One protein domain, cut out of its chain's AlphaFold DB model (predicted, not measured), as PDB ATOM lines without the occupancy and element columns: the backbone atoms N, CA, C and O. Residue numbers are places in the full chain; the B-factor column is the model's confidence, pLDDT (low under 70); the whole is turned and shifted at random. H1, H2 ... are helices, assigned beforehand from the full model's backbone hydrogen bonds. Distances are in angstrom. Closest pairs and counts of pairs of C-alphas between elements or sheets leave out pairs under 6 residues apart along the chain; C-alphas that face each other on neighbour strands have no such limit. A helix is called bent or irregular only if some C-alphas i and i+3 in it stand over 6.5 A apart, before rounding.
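Overview. This is residues 140 to 213 of the 254 residues of the protein "Protein regulator of cytokinesis 1 prc1, putative" of Ixodes scapularis (UniProt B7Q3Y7). One long helix, H3, has a second helix, H1, packed beside its first part and running the same way, while a short third helix, H2, runs back the opposite way to H1 near both of them, so that the centres of the three make a loose triangle. Residues 202 to 213, of which 202 to 212 belong to H3, stand free and stick out beyond this three-helix body as an arm that makes much of the length. The printed part has 74 residues with three named helices, in the order H1, H2, H3 along the chain, and no named strand; the class is all helix. The whole is loose, with a radius of gyration of the C-alphas of 15.4 A, and it spans 53 by 25 by 16 A.

Arrangement. H3, residues 181 to 212, is the longest helix, and it touches H1, residues 140 to 162, with residues 184 to 198 alone. There are 15 pairs of C-alphas within 8 A between them, the closest being those of Leu 155 and Leu 191, 5.8 A apart. H1 and H3 run the same way at a shallow tilt of 28 degrees. H2, residues 166 to 175, touches no helix. H1 and H2 are close but not clearly touching, with the closest C-alphas, those of Trp 159 and Gln 169, 7.9 A apart. These two run opposite ways at a shallow tilt of 17 degrees. H2 and H3 are near each other, with 7 pairs of C-alphas within 10 A and the closest 8.4 A apart. In H1 and H3 every O i to N i+4 pair is within hydrogen-bond range, and in H2 5 of 6 are.

Along the chain. H3 begins at C-alpha 181, at (-26.797, 33.526, 6.113), and ends at C-alpha 212, at (-62.022, 59.851, 23.288), 47.2 A from first to last C-alpha. H1 measures 32.5 A from C-alpha 140, at (-27.365, 31.333, -4.864), to C-alpha 162. H2 measures 14.3 A from C-alpha 166 to C-alpha 175. No helix is bent or irregular.

Size, cuts and confidence. The C-alphas of Leu 140 and Asp 213 are the two farthest apart, at 53.6 A, and the outline is a rod. Without residues 202 to 213 the body has 62 residues, spans 37 by 23 by 16 A and has a radius of gyration of 11.7 A. The links from H1 to H2, 3 residues, and from H2 to H3, 5 residues, are tight. The printed part has no cut. The mean pLDDT of the printed part of this model is 83.0, and residues 209 to 213 are under 70.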
ATOM      1  N   LEU A 140     -27.199  31.100  -6.296       92.81
ATOM      2  CA  LEU A 140     -27.365  31.333  -4.864       92.81
ATOM      3  C   LEU A 140     -26.956  32.761  -4.491       92.81
ATOM      4  O   LEU A 140     -27.707  33.454  -3.811       92.81
ATOM      5  N   HIS A 141     -25.819  33.227  -5.005       92.88
ATOM      6  CA  HIS A 141     -25.357  34.596  -4.827       92.88
ATOM      7  C   HIS A 141     -26.375  35.614  -5.346       92.88
ATOM      8  O   HIS A 141     -26.793  36.503  -4.607       92.88
ATOM      9  N   ALA A 142     -26.860  35.448  -6.578       93.25
ATOM     10  CA  ALA A 142     -27.881  36.329  -7.139       93.25
ATOM     11  C   ALA A 142     -29.178  36.333  -6.307       93.25
ATOM     12  O   ALA A 142     -29.762  37.396  -6.085       93.25
ATOM     13  N   ALA A 143     -29.612  35.168  -5.816       92.38
ATOM     14  CA  ALA A 143     -30.786  35.055  -4.955       92.38
ATOM     15  C   ALA A 143     -30.592  35.782  -3.613       92.38
ATOM     16  O   ALA A 143     -31.460  36.560  -3.216       92.38
ATOM     17  N   ARG A 144     -29.441  35.598  -2.952       89.31
ATOM     18  CA  ARG A 144     -29.116  36.271  -1.685       89.31
ATOM     19  C   ARG A 144     -28.986  37.779  -1.839       89.31
ATOM     20  O   ARG A 144     -29.514  38.513  -1.010       89.31
ATOM     21  N   VAL A 145     -28.361  38.254  -2.916       90.69
ATOM     22  CA  VAL A 145     -28.294  39.691  -3.227       90.69
ATOM     23  C   VAL A 145     -29.698  40.265  -3.421       90.69
ATOM     24  O   VAL A 145     -30.024  41.305  -2.847       90.69
ATOM     25  N   ALA A 146     -30.555  39.589  -4.189       91.75
ATOM     26  CA  ALA A 146     -31.926  40.041  -4.403       91.75
ATOM     27  C   ALA A 146     -32.720  40.100  -3.086       91.75
ATOM     28  O   ALA A 146     -33.403  41.093  -2.825       91.75
ATOM     29  N   GLU A 147     -32.599  39.074  -2.244       90.75
ATOM     30  CA  GLU A 147     -33.237  39.031  -0.927       90.75
ATOM     31  C   GLU A 147     -32.713  40.140  -0.004       90.75
ATOM     32  O   GLU A 147     -33.508  40.877   0.583       90.75
ATOM     33  N   TYR A 148     -31.393  40.323   0.069       88.81
ATOM     34  CA  TYR A 148     -30.755  41.382   0.851       88.81
ATOM     35  C   TYR A 148     -31.289  42.761   0.453       88.81
ATOM     36  O   TYR A 148     -31.743  43.525   1.306       88.81
ATOM     37  N   VAL A 149     -31.300  43.070  -0.847       89.56
ATOM     38  CA  VAL A 149     -31.778  44.361  -1.364       89.56
ATOM     39  C   VAL A 149     -33.251  44.583  -1.018       89.56
ATOM     40  O   VAL A 149     -33.624  45.681  -0.599       89.56
ATOM     41  N   GLN A 150     -34.093  43.553  -1.144       91.31
ATOM     42  CA  GLN A 150     -35.512  43.643  -0.793       91.31
ATOM     43  C   GLN A 150     -35.726  43.895   0.706       91.31
ATOM     44  O   GLN A 150     -36.472  44.808   1.078       91.31
ATOM     45  N   LEU A 151     -35.056  43.124   1.568       88.88
ATOM     46  CA  LEU A 151     -35.140  43.273   3.023       88.88
ATOM     47  C   LEU A 151     -34.623  44.642   3.467       88.88
ATOM     48  O   LEU A 151     -35.288  45.335   4.239       88.88
ATOM     49  N   TYR A 152     -33.482  45.073   2.933       87.44
ATOM     50  CA  TYR A 152     -32.876  46.353   3.279       87.44
ATOM     51  C   TYR A 152     -33.736  47.539   2.824       87.44
ATOM     52  O   TYR A 152     -33.947  48.484   3.589       87.44
ATOM     53  N   ALA A 153     -34.318  47.483   1.622       89.50
ATOM     54  CA  ALA A 153     -35.247  48.509   1.146       89.50
ATOM     55  C   ALA A 153     -36.479  48.624   2.055       89.50
ATOM     56  O   ALA A 153     -36.918  49.730   2.391       89.50
ATOM     57  N   ARG A 154     -37.025  47.487   2.504       89.31
ATOM     58  CA  ARG A 154     -38.148  47.463   3.445       89.31
ATOM     59  C   ARG A 154     -37.759  48.012   4.819       89.31
ATOM     60  O   ARG A 154     -38.521  48.790   5.399       89.31
ATOM     61  N   LEU A 155     -36.576  47.664   5.309       88.88
ATOM     62  CA  LEU A 155     -36.036  48.165   6.570       88.88
ATOM     63  C   LEU A 155     -35.852  49.692   6.534       88.88
ATOM     64  O   LEU A 155     -36.307  50.384   7.444       88.88
ATOM     65  N   CYS A 156     -35.321  50.235   5.435       86.00
ATOM     66  CA  CYS A 156     -35.192  51.681   5.223       86.00
ATOM     67  C   CYS A 156     -36.545  52.408   5.278       86.00
ATOM     68  O   CYS A 156     -36.661  53.470   5.895       86.00
ATOM     69  N   GLN A 157     -37.595  51.836   4.674       88.62
ATOM     70  CA  GLN A 157     -38.947  52.403   4.756       88.62
ATOM     71  C   GLN A 157     -39.444  52.467   6.203       88.62
ATOM     72  O   GLN A 157     -40.022  53.477   6.610       88.62
ATOM     73  N   LEU A 158     -39.224  51.410   6.990       86.50
ATOM     74  CA  LEU A 158     -39.620  51.370   8.398       86.50
ATOM     75  C   LEU A 158     -38.819  52.362   9.242       86.50
ATOM     76  O   LEU A 158     -39.414  53.071  10.049       86.50
ATOM     77  N   TRP A 159     -37.510  52.477   9.021       89.12
ATOM     78  CA  TRP A 159     -36.670  53.461   9.703       89.12
ATOM     79  C   TRP A 159     -37.112  54.897   9.439       89.12
ATOM     80  O   TRP A 159     -37.180  55.688  10.379       89.12
ATOM     81  N   MET A 160     -37.471  55.219   8.193       86.75
ATOM     82  CA  MET A 160     -38.021  56.528   7.840       86.75
ATOM     83  C   MET A 160     -39.358  56.786   8.549       86.75
ATOM     84  O   MET A 160     -39.577  57.869   9.081       86.75
ATOM     85  N   TRP A 161     -40.242  55.787   8.589       85.69
ATOM     86  CA  TRP A 161     -41.548  55.897   9.248       85.69
ATOM     87  C   TRP A 161     -41.457  56.036  10.769       85.69
ATOM     88  O   TRP A 161     -42.248  56.760  11.367       85.69
ATOM     89  N   LEU A 162     -40.519  55.325  11.391       85.00
ATOM     90  CA  LEU A 162     -40.315  55.298  12.839       85.00
ATOM     91  C   LEU A 162     -39.325  56.367  13.325       85.00
ATOM     92  O   LEU A 162     -39.083  56.456  14.524       85.00
ATOM     93  N   ALA A 163     -38.765  57.167  12.409       86.31
ATOM     94  CA  ALA A 163     -37.748  58.182  12.682       86.31
ATOM     95  C   ALA A 163     -36.544  57.635  13.479       86.31
ATOM     96  O   ALA A 163     -36.079  58.250  14.438       86.31
ATOM     97  N   VAL A 164     -36.040  56.459  13.087       84.12
ATOM     98  CA  VAL A 164     -34.892  55.823  13.754       84.12
ATOM     99  C   VAL A 164     -33.627  56.676  13.550       84.12
ATOM    100  O   VAL A 164     -33.345  57.040  12.406       84.12
ATOM    101  N   PRO A 165     -32.833  56.967  14.602       86.25
ATOM    102  CA  PRO A 165     -31.612  57.771  14.489       86.25
ATOM    103  C   PRO A 165     -30.599  57.193  13.497       86.25
ATOM    104  O   PRO A 165     -30.419  55.973  13.427       86.25
ATOM    105  N   GLN A 166     -29.896  58.062  12.765       84.44
ATOM    106  CA  GLN A 166     -28.920  57.635  11.756       84.44
ATOM    107  C   GLN A 166     -27.767  56.824  12.358       84.44
ATOM    108  O   GLN A 166     -27.252  55.923  11.702       84.44
ATOM    109  N   GLU A 167     -27.378  57.093  13.602       85.75
ATOM    110  CA  GLU A 167     -26.320  56.366  14.307       85.75
ATOM    111  C   GLU A 167     -26.665  54.879  14.430       85.75
ATOM    112  O   GLU A 167     -25.819  54.020  14.184       85.75
ATOM    113  N   ARG A 168     -27.932  54.567  14.735       82.19
ATOM    114  CA  ARG A 168     -28.416  53.185  14.854       82.19
ATOM    115  C   ARG A 168     -28.491  52.496  13.493       82.19
ATOM    116  O   ARG A 168     -28.109  51.335  13.389       82.19
ATOM    117  N   GLN A 169     -28.915  53.216  12.453       83.31
ATOM    118  CA  GLN A 169     -28.943  52.695  11.079       83.31
ATOM    119  C   GLN A 169     -27.532  52.351  10.580       83.31
ATOM    120  O   GLN A 169     -27.304  51.278  10.017       83.31
ATOM    121  N   ARG A 170     -26.560  53.242  10.828       82.94
ATOM    122  CA  ARG A 170     -25.153  53.039  10.455       82.94
ATOM    123  C   ARG A 170     -24.527  51.890  11.233       82.94
ATOM    124  O   ARG A 170     -23.909  51.039  10.609       82.94
ATOM    125  N   ALA A 171     -24.737  51.830  12.549       85.75
ATOM    126  CA  ALA A 171     -24.217  50.755  13.392       85.75
ATOM    127  C   ALA A 171     -24.753  49.372  12.989       85.75
ATOM    128  O   ALA A 171     -24.033  48.383  13.094       85.75
ATOM    129  N   PHE A 172     -26.004  49.300  12.530       83.25
ATOM    130  CA  PHE A 172     -26.582  48.070  11.998       83.25
ATOM    131  C   PHE A 172     -25.975  47.711  10.634       83.25
ATOM    132  O   PHE A 172     -25.465  46.611  10.453       83.25
ATOM    133  N   THR A 173     -25.932  48.666   9.702       82.06
ATOM    134  CA  THR A 173     -25.402  48.440   8.344       82.06
ATOM    135  C   THR A 173     -23.914  48.066   8.360       82.06
ATOM    136  O   THR A 173     -23.496  47.185   7.620       82.06
ATOM    137  N   SER A 174     -23.111  48.668   9.243       82.12
ATOM    138  CA  SER A 174     -21.684  48.342   9.374       82.12
ATOM    139  C   SER A 174     -21.424  46.940   9.926       82.12
ATOM    140  O   SER A 174     -20.349  46.397   9.706       82.12
ATOM    141  N   LYS A 175     -22.375  46.375  10.679       82.50
ATOM    142  CA  LYS A 175     -22.279  45.013  11.225       82.50
ATOM    143  C   LYS A 175     -22.766  43.947  10.242       82.50
ATOM    144  O   LYS A 175     -22.374  42.796  10.369       82.50
ATOM    145  N   HIS A 176     -23.610  44.333   9.286       79.62
ATOM    146  CA  HIS A 176     -24.363  43.444   8.399       79.62
ATOM    147  C   HIS A 176     -24.128  43.803   6.923       79.62
ATOM    148  O   HIS A 176     -25.066  44.024   6.152       79.62
ATOM    149  N   SER A 177     -22.854  43.912   6.550       72.88
ATOM    150  CA  SER A 177     -22.402  44.278   5.202       72.88
ATOM    151  C   SER A 177     -22.106  43.083   4.284       72.88
ATOM    152  O   SER A 177     -21.834  43.302   3.108       72.88
ATOM    153  N   GLY A 178     -22.149  41.846   4.794       77.69
ATOM    154  CA  GLY A 178     -21.882  40.625   4.021       77.69
ATOM    155  C   GLY A 178     -23.133  39.949   3.440       77.69
ATOM    156  O   GLY A 178     -24.262  40.369   3.695       77.69
ATOM    157  N   LEU A 179     -22.922  38.861   2.689       79.56
ATOM    158  CA  LEU A 179     -23.972  38.016   2.085       79.56
ATOM    159  C   LEU A 179     -24.098  36.630   2.751       79.56
ATOM    160  O   LEU A 179     -24.747  35.726   2.213       79.56
ATOM    161  N   GLY A 180     -23.495  36.459   3.929       81.69
ATOM    162  CA  GLY A 180     -23.650  35.253   4.741       81.69
ATOM    163  C   GLY A 180     -25.081  35.087   5.267       81.69
ATOM    164  O   GLY A 180     -25.819  36.067   5.424       81.69
ATOM    165  N   GLU A 181     -25.464  33.847   5.574       80.94
ATOM    166  CA  GLU A 181     -26.797  33.526   6.113       80.94
ATOM    167  C   GLU A 181     -27.107  34.313   7.387       80.94
ATOM    168  O   GLU A 181     -28.182  34.908   7.489       80.94
ATOM    169  N   ASP A 182     -26.120  34.448   8.275       83.25
ATOM    170  CA  ASP A 182     -26.203  35.236   9.508       83.25
ATOM    171  C   ASP A 182     -26.659  36.680   9.254       83.25
ATOM    172  O   ASP A 182     -27.425  37.264  10.023       83.25
ATOM    173  N   THR A 183     -26.202  37.280   8.150       83.56
ATOM    174  CA  THR A 183     -26.551  38.660   7.795       83.56
ATOM    175  C   THR A 183     -27.992  38.759   7.298       83.56
ATOM    176  O   THR A 183     -28.720  39.680   7.682       83.56
ATOM    177  N   ILE A 184     -28.434  37.797   6.488       85.12
ATOM    178  CA  ILE A 184     -29.820  37.729   6.006       85.12
ATOM    179  C   ILE A 184     -30.781  37.463   7.173       85.12
ATOM    180  O   ILE A 184     -31.845  38.084   7.256       85.12
ATOM    181  N   GLU A 185     -30.415  36.589   8.109       86.12
ATOM    182  CA  GLU A 185     -31.225  36.290   9.291       86.12
ATOM    183  C   GLU A 185     -31.309  37.486  10.255       86.12
ATOM    184  O   GLU A 185     -32.395  37.836  10.738       86.12
ATOM    185  N   ALA A 186     -30.200  38.201  10.464       86.94
ATOM    186  CA  ALA A 186     -30.190  39.450  11.223       86.94
ATOM    187  C   ALA A 186     -31.106  40.519  10.595       86.94
ATOM    188  O   ALA A 186     -31.867  41.184  11.299       86.94
ATOM    189  N   LEU A 187     -31.105  40.649   9.264       86.44
ATOM    190  CA  LEU A 187     -32.017  41.549   8.549       86.44
ATOM    191  C   LEU A 187     -33.487  41.168   8.746       86.44
ATOM    192  O   LEU A 187     -34.315  42.041   9.018       86.44
ATOM    193  N   LYS A 188     -33.823  39.878   8.636       88.44
ATOM    194  CA  LYS A 188     -35.193  39.378   8.839       88.44
ATOM    195  C   LYS A 188     -35.689  39.633  10.262       88.44
ATOM    196  O   LYS A 188     -36.819  40.090  10.442       88.44
ATOM    197  N   SER A 189     -34.858  39.361  11.266       87.06
ATOM    198  CA  SER A 189     -35.221  39.526  12.679       87.06
ATOM    199  C   SER A 189     -35.411  40.994  13.082       87.06
ATOM    200  O   SER A 189     -36.388  41.333  13.762       87.06
ATOM    201  N   GLU A 190     -34.550  41.899  12.614       86.50
ATOM    202  CA  GLU A 190     -34.716  43.341  12.844       86.50
ATOM    203  C   GLU A 190     -35.934  43.897  12.109       86.50
ATOM    204  O   GLU A 190     -36.723  44.643  12.694       86.50
ATOM    205  N   LEU A 191     -36.171  43.474  10.865       87.50
ATOM    206  CA  LEU A 191     -37.381  43.840  10.131       87.50
ATOM    207  C   LEU A 191     -38.645  43.392  10.880       87.50
ATOM    208  O   LEU A 191     -39.548  44.206  11.082       87.50
ATOM    209  N   ALA A 192     -38.689  42.152  11.377       87.69
ATOM    210  CA  ALA A 192     -39.808  41.650  12.175       87.69
ATOM    211  C   ALA A 192     -40.029  42.471  13.460       87.69
ATOM    212  O   ALA A 192     -41.173  42.774  13.820       87.69
ATOM    213  N   SER A 193     -38.941  42.884  14.115       86.50
ATOM    214  CA  SER A 193     -38.973  43.718  15.321       86.50
ATOM    215  C   SER A 193     -39.553  45.111  15.040       86.50
ATOM    216  O   SER A 193     -40.448  45.568  15.755       86.50
ATOM    217  N   TYR A 194     -39.130  45.775  13.958       85.06
ATOM    218  CA  TYR A 194     -39.686  47.078  13.569       85.06
ATOM    219  C   TYR A 194     -41.131  46.989  13.069       85.06
ATOM    220  O   TYR A 194     -41.927  47.900  13.314       85.06
ATOM    221  N   GLU A 195     -41.513  45.899  12.403       84.75
ATOM    222  CA  GLU A 195     -42.906  45.676  12.020       84.75
ATOM    223  C   GLU A 195     -43.808  45.438  13.238       84.75
ATOM    224  O   GLU A 195     -44.948  45.911  13.249       84.75
ATOM    225  N   ALA A 196     -43.308  44.769  14.281       84.94
ATOM    226  CA  ALA A 196     -44.008  44.641  15.559       84.94
ATOM    227  C   ALA A 196     -44.190  45.997  16.244       84.94
ATOM    228  O   ALA A 196     -45.318  46.360  16.581       84.94
ATOM    229  N   LEU A 197     -43.124  46.794  16.328       84.50
ATOM    230  CA  LEU A 197     -43.176  48.136  16.905       84.50
ATOM    231  C   LEU A 197     -44.166  49.044  16.153       84.50
ATOM    232  O   LEU A 197     -44.965  49.758  16.758       84.50
ATOM    233  N   LYS A 198     -44.179  48.978  14.815       82.06
ATOM    234  CA  LYS A 198     -45.161  49.694  13.990       82.06
ATOM    235  C   LYS A 198     -46.596  49.269  14.320       82.06
ATOM    236  O   LYS A 198     -47.470  50.129  14.427       82.06
ATOM    237  N   ARG A 199     -46.854  47.965  14.477       83.75
ATOM    238  CA  ARG A 199     -48.178  47.437  14.849       83.75
ATOM    239  C   ARG A 199     -48.613  47.939  16.225       83.75
ATOM    240  O   ARG A 199     -49.742  48.408  16.355       83.75
ATOM    241  N   GLU A 200     -47.726  47.907  17.214       84.31
ATOM    242  CA  GLU A 200     -48.002  48.407  18.565       84.31
ATOM    243  C   GLU A 200     -48.321  49.904  18.576       84.31
ATOM    244  O   GLU A 200     -49.313  50.315  19.177       84.31
ATOM    245  N   LEU A 201     -47.551  50.719  17.848       82.75
ATOM    246  CA  LEU A 201     -47.797  52.160  17.735       82.75
ATOM    247  C   LEU A 201     -49.160  52.469  17.101       82.75
ATOM    248  O   LEU A 201     -49.875  53.362  17.563       82.75
ATOM    249  N   ILE A 202     -49.552  51.719  16.067       83.12
ATOM    250  CA  ILE A 202     -50.872  51.857  15.435       83.12
ATOM    251  C   ILE A 202     -51.982  51.471  16.422       83.12
ATOM    252  O   ILE A 202     -52.942  52.227  16.579       83.12
ATOM    253  N   GLN A 203     -51.842  50.343  17.121       82.31
ATOM    254  CA  GLN A 203     -52.826  49.885  18.106       82.31
ATOM    255  C   GLN A 203     -52.959  50.856  19.284       82.31
ATOM    256  O   GLN A 203     -54.073  51.175  19.699       82.31
ATOM    257  N   ALA A 204     -51.846  51.370  19.808       78.62
ATOM    258  CA  ALA A 204     -51.848  52.362  20.877       78.62
ATOM    259  C   ALA A 204     -52.584  53.637  20.443       78.62
ATOM    260  O   ALA A 204     -53.443  54.139  21.170       78.62
ATOM    261  N   ARG A 205     -52.325  54.118  19.221       74.44
ATOM    262  CA  ARG A 205     -53.030  55.277  18.661       74.44
ATOM    263  C   ARG A 205     -54.532  55.023  18.505       74.44
ATOM    264  O   ARG A 205     -55.321  55.903  18.834       74.44
ATOM    265  N   GLN A 206     -54.936  53.835  18.052       74.75
ATOM    266  CA  GLN A 206     -56.349  53.450  17.933       74.75
ATOM    267  C   GLN A 206     -57.055  53.380  19.294       74.75
ATOM    268  O   GLN A 206     -58.180  53.855  19.420       74.75
ATOM    269  N   ARG A 207     -56.390  52.867  20.338       71.50
ATOM    270  CA  ARG A 207     -56.939  52.852  21.706       71.50
ATOM    271  C   ARG A 207     -57.219  54.262  22.225       71.50
ATOM    272  O   ARG A 207     -58.270  54.491  22.808       71.50
ATOM    273  N   VAL A 208     -56.314  55.213  21.983       70.25
ATOM    274  CA  VAL A 208     -56.499  56.613  22.407       70.25
ATOM    275  C   VAL A 208     -57.673  57.280  21.685       70.25
ATOM    276  O   VAL A 208     -58.379  58.080  22.296       70.25
ATOM    277  N   ILE A 209     -57.903  56.949  20.411       65.25
ATOM    278  CA  ILE A 209     -59.062  57.445  19.653       65.25
ATOM    279  C   ILE A 209     -60.355  56.859  20.240       65.25
ATOM    280  O   ILE A 209     -61.225  57.617  20.654       65.25
ATOM    281  N   ASN A 210     -60.421  55.539  20.430       57.84
ATOM    282  CA  ASN A 210     -61.613  54.877  20.971       57.84
ATOM    283  C   ASN A 210     -61.986  55.340  22.393       57.84
ATOM    284  O   ASN A 210     -63.163  55.359  22.732       57.84
ATOM    285  N   VAL A 211     -61.015  55.724  23.233       59.31
ATOM    286  CA  VAL A 211     -61.281  56.277  24.578       59.31
ATOM    287  C   VAL A 211     -61.841  57.705  24.513       59.31
ATOM    288  O   VAL A 211     -62.619  58.091  25.381       59.31
ATOM    289  N   ARG A 212     -61.479  58.494  23.492       51.44
ATOM    290  CA  ARG A 212     -62.022  59.851  23.288       51.44
ATOM    291  C   ARG A 212     -63.443  59.851  22.721       51.44
ATOM    292  O   ARG A 212     -64.155  60.825  22.935       51.44
ATOM    293  N   ASP A 213     -63.847  58.766  22.068       48.66
ATOM    294  CA  ASP A 213     -65.183  58.601  21.485       48.66
ATOM    295  C   ASP A 213     -66.199  57.954  22.455       48.66
ATOM    296  O   ASP A 213     -67.336  57.678  22.069       48.66
TER     297      ASP A 213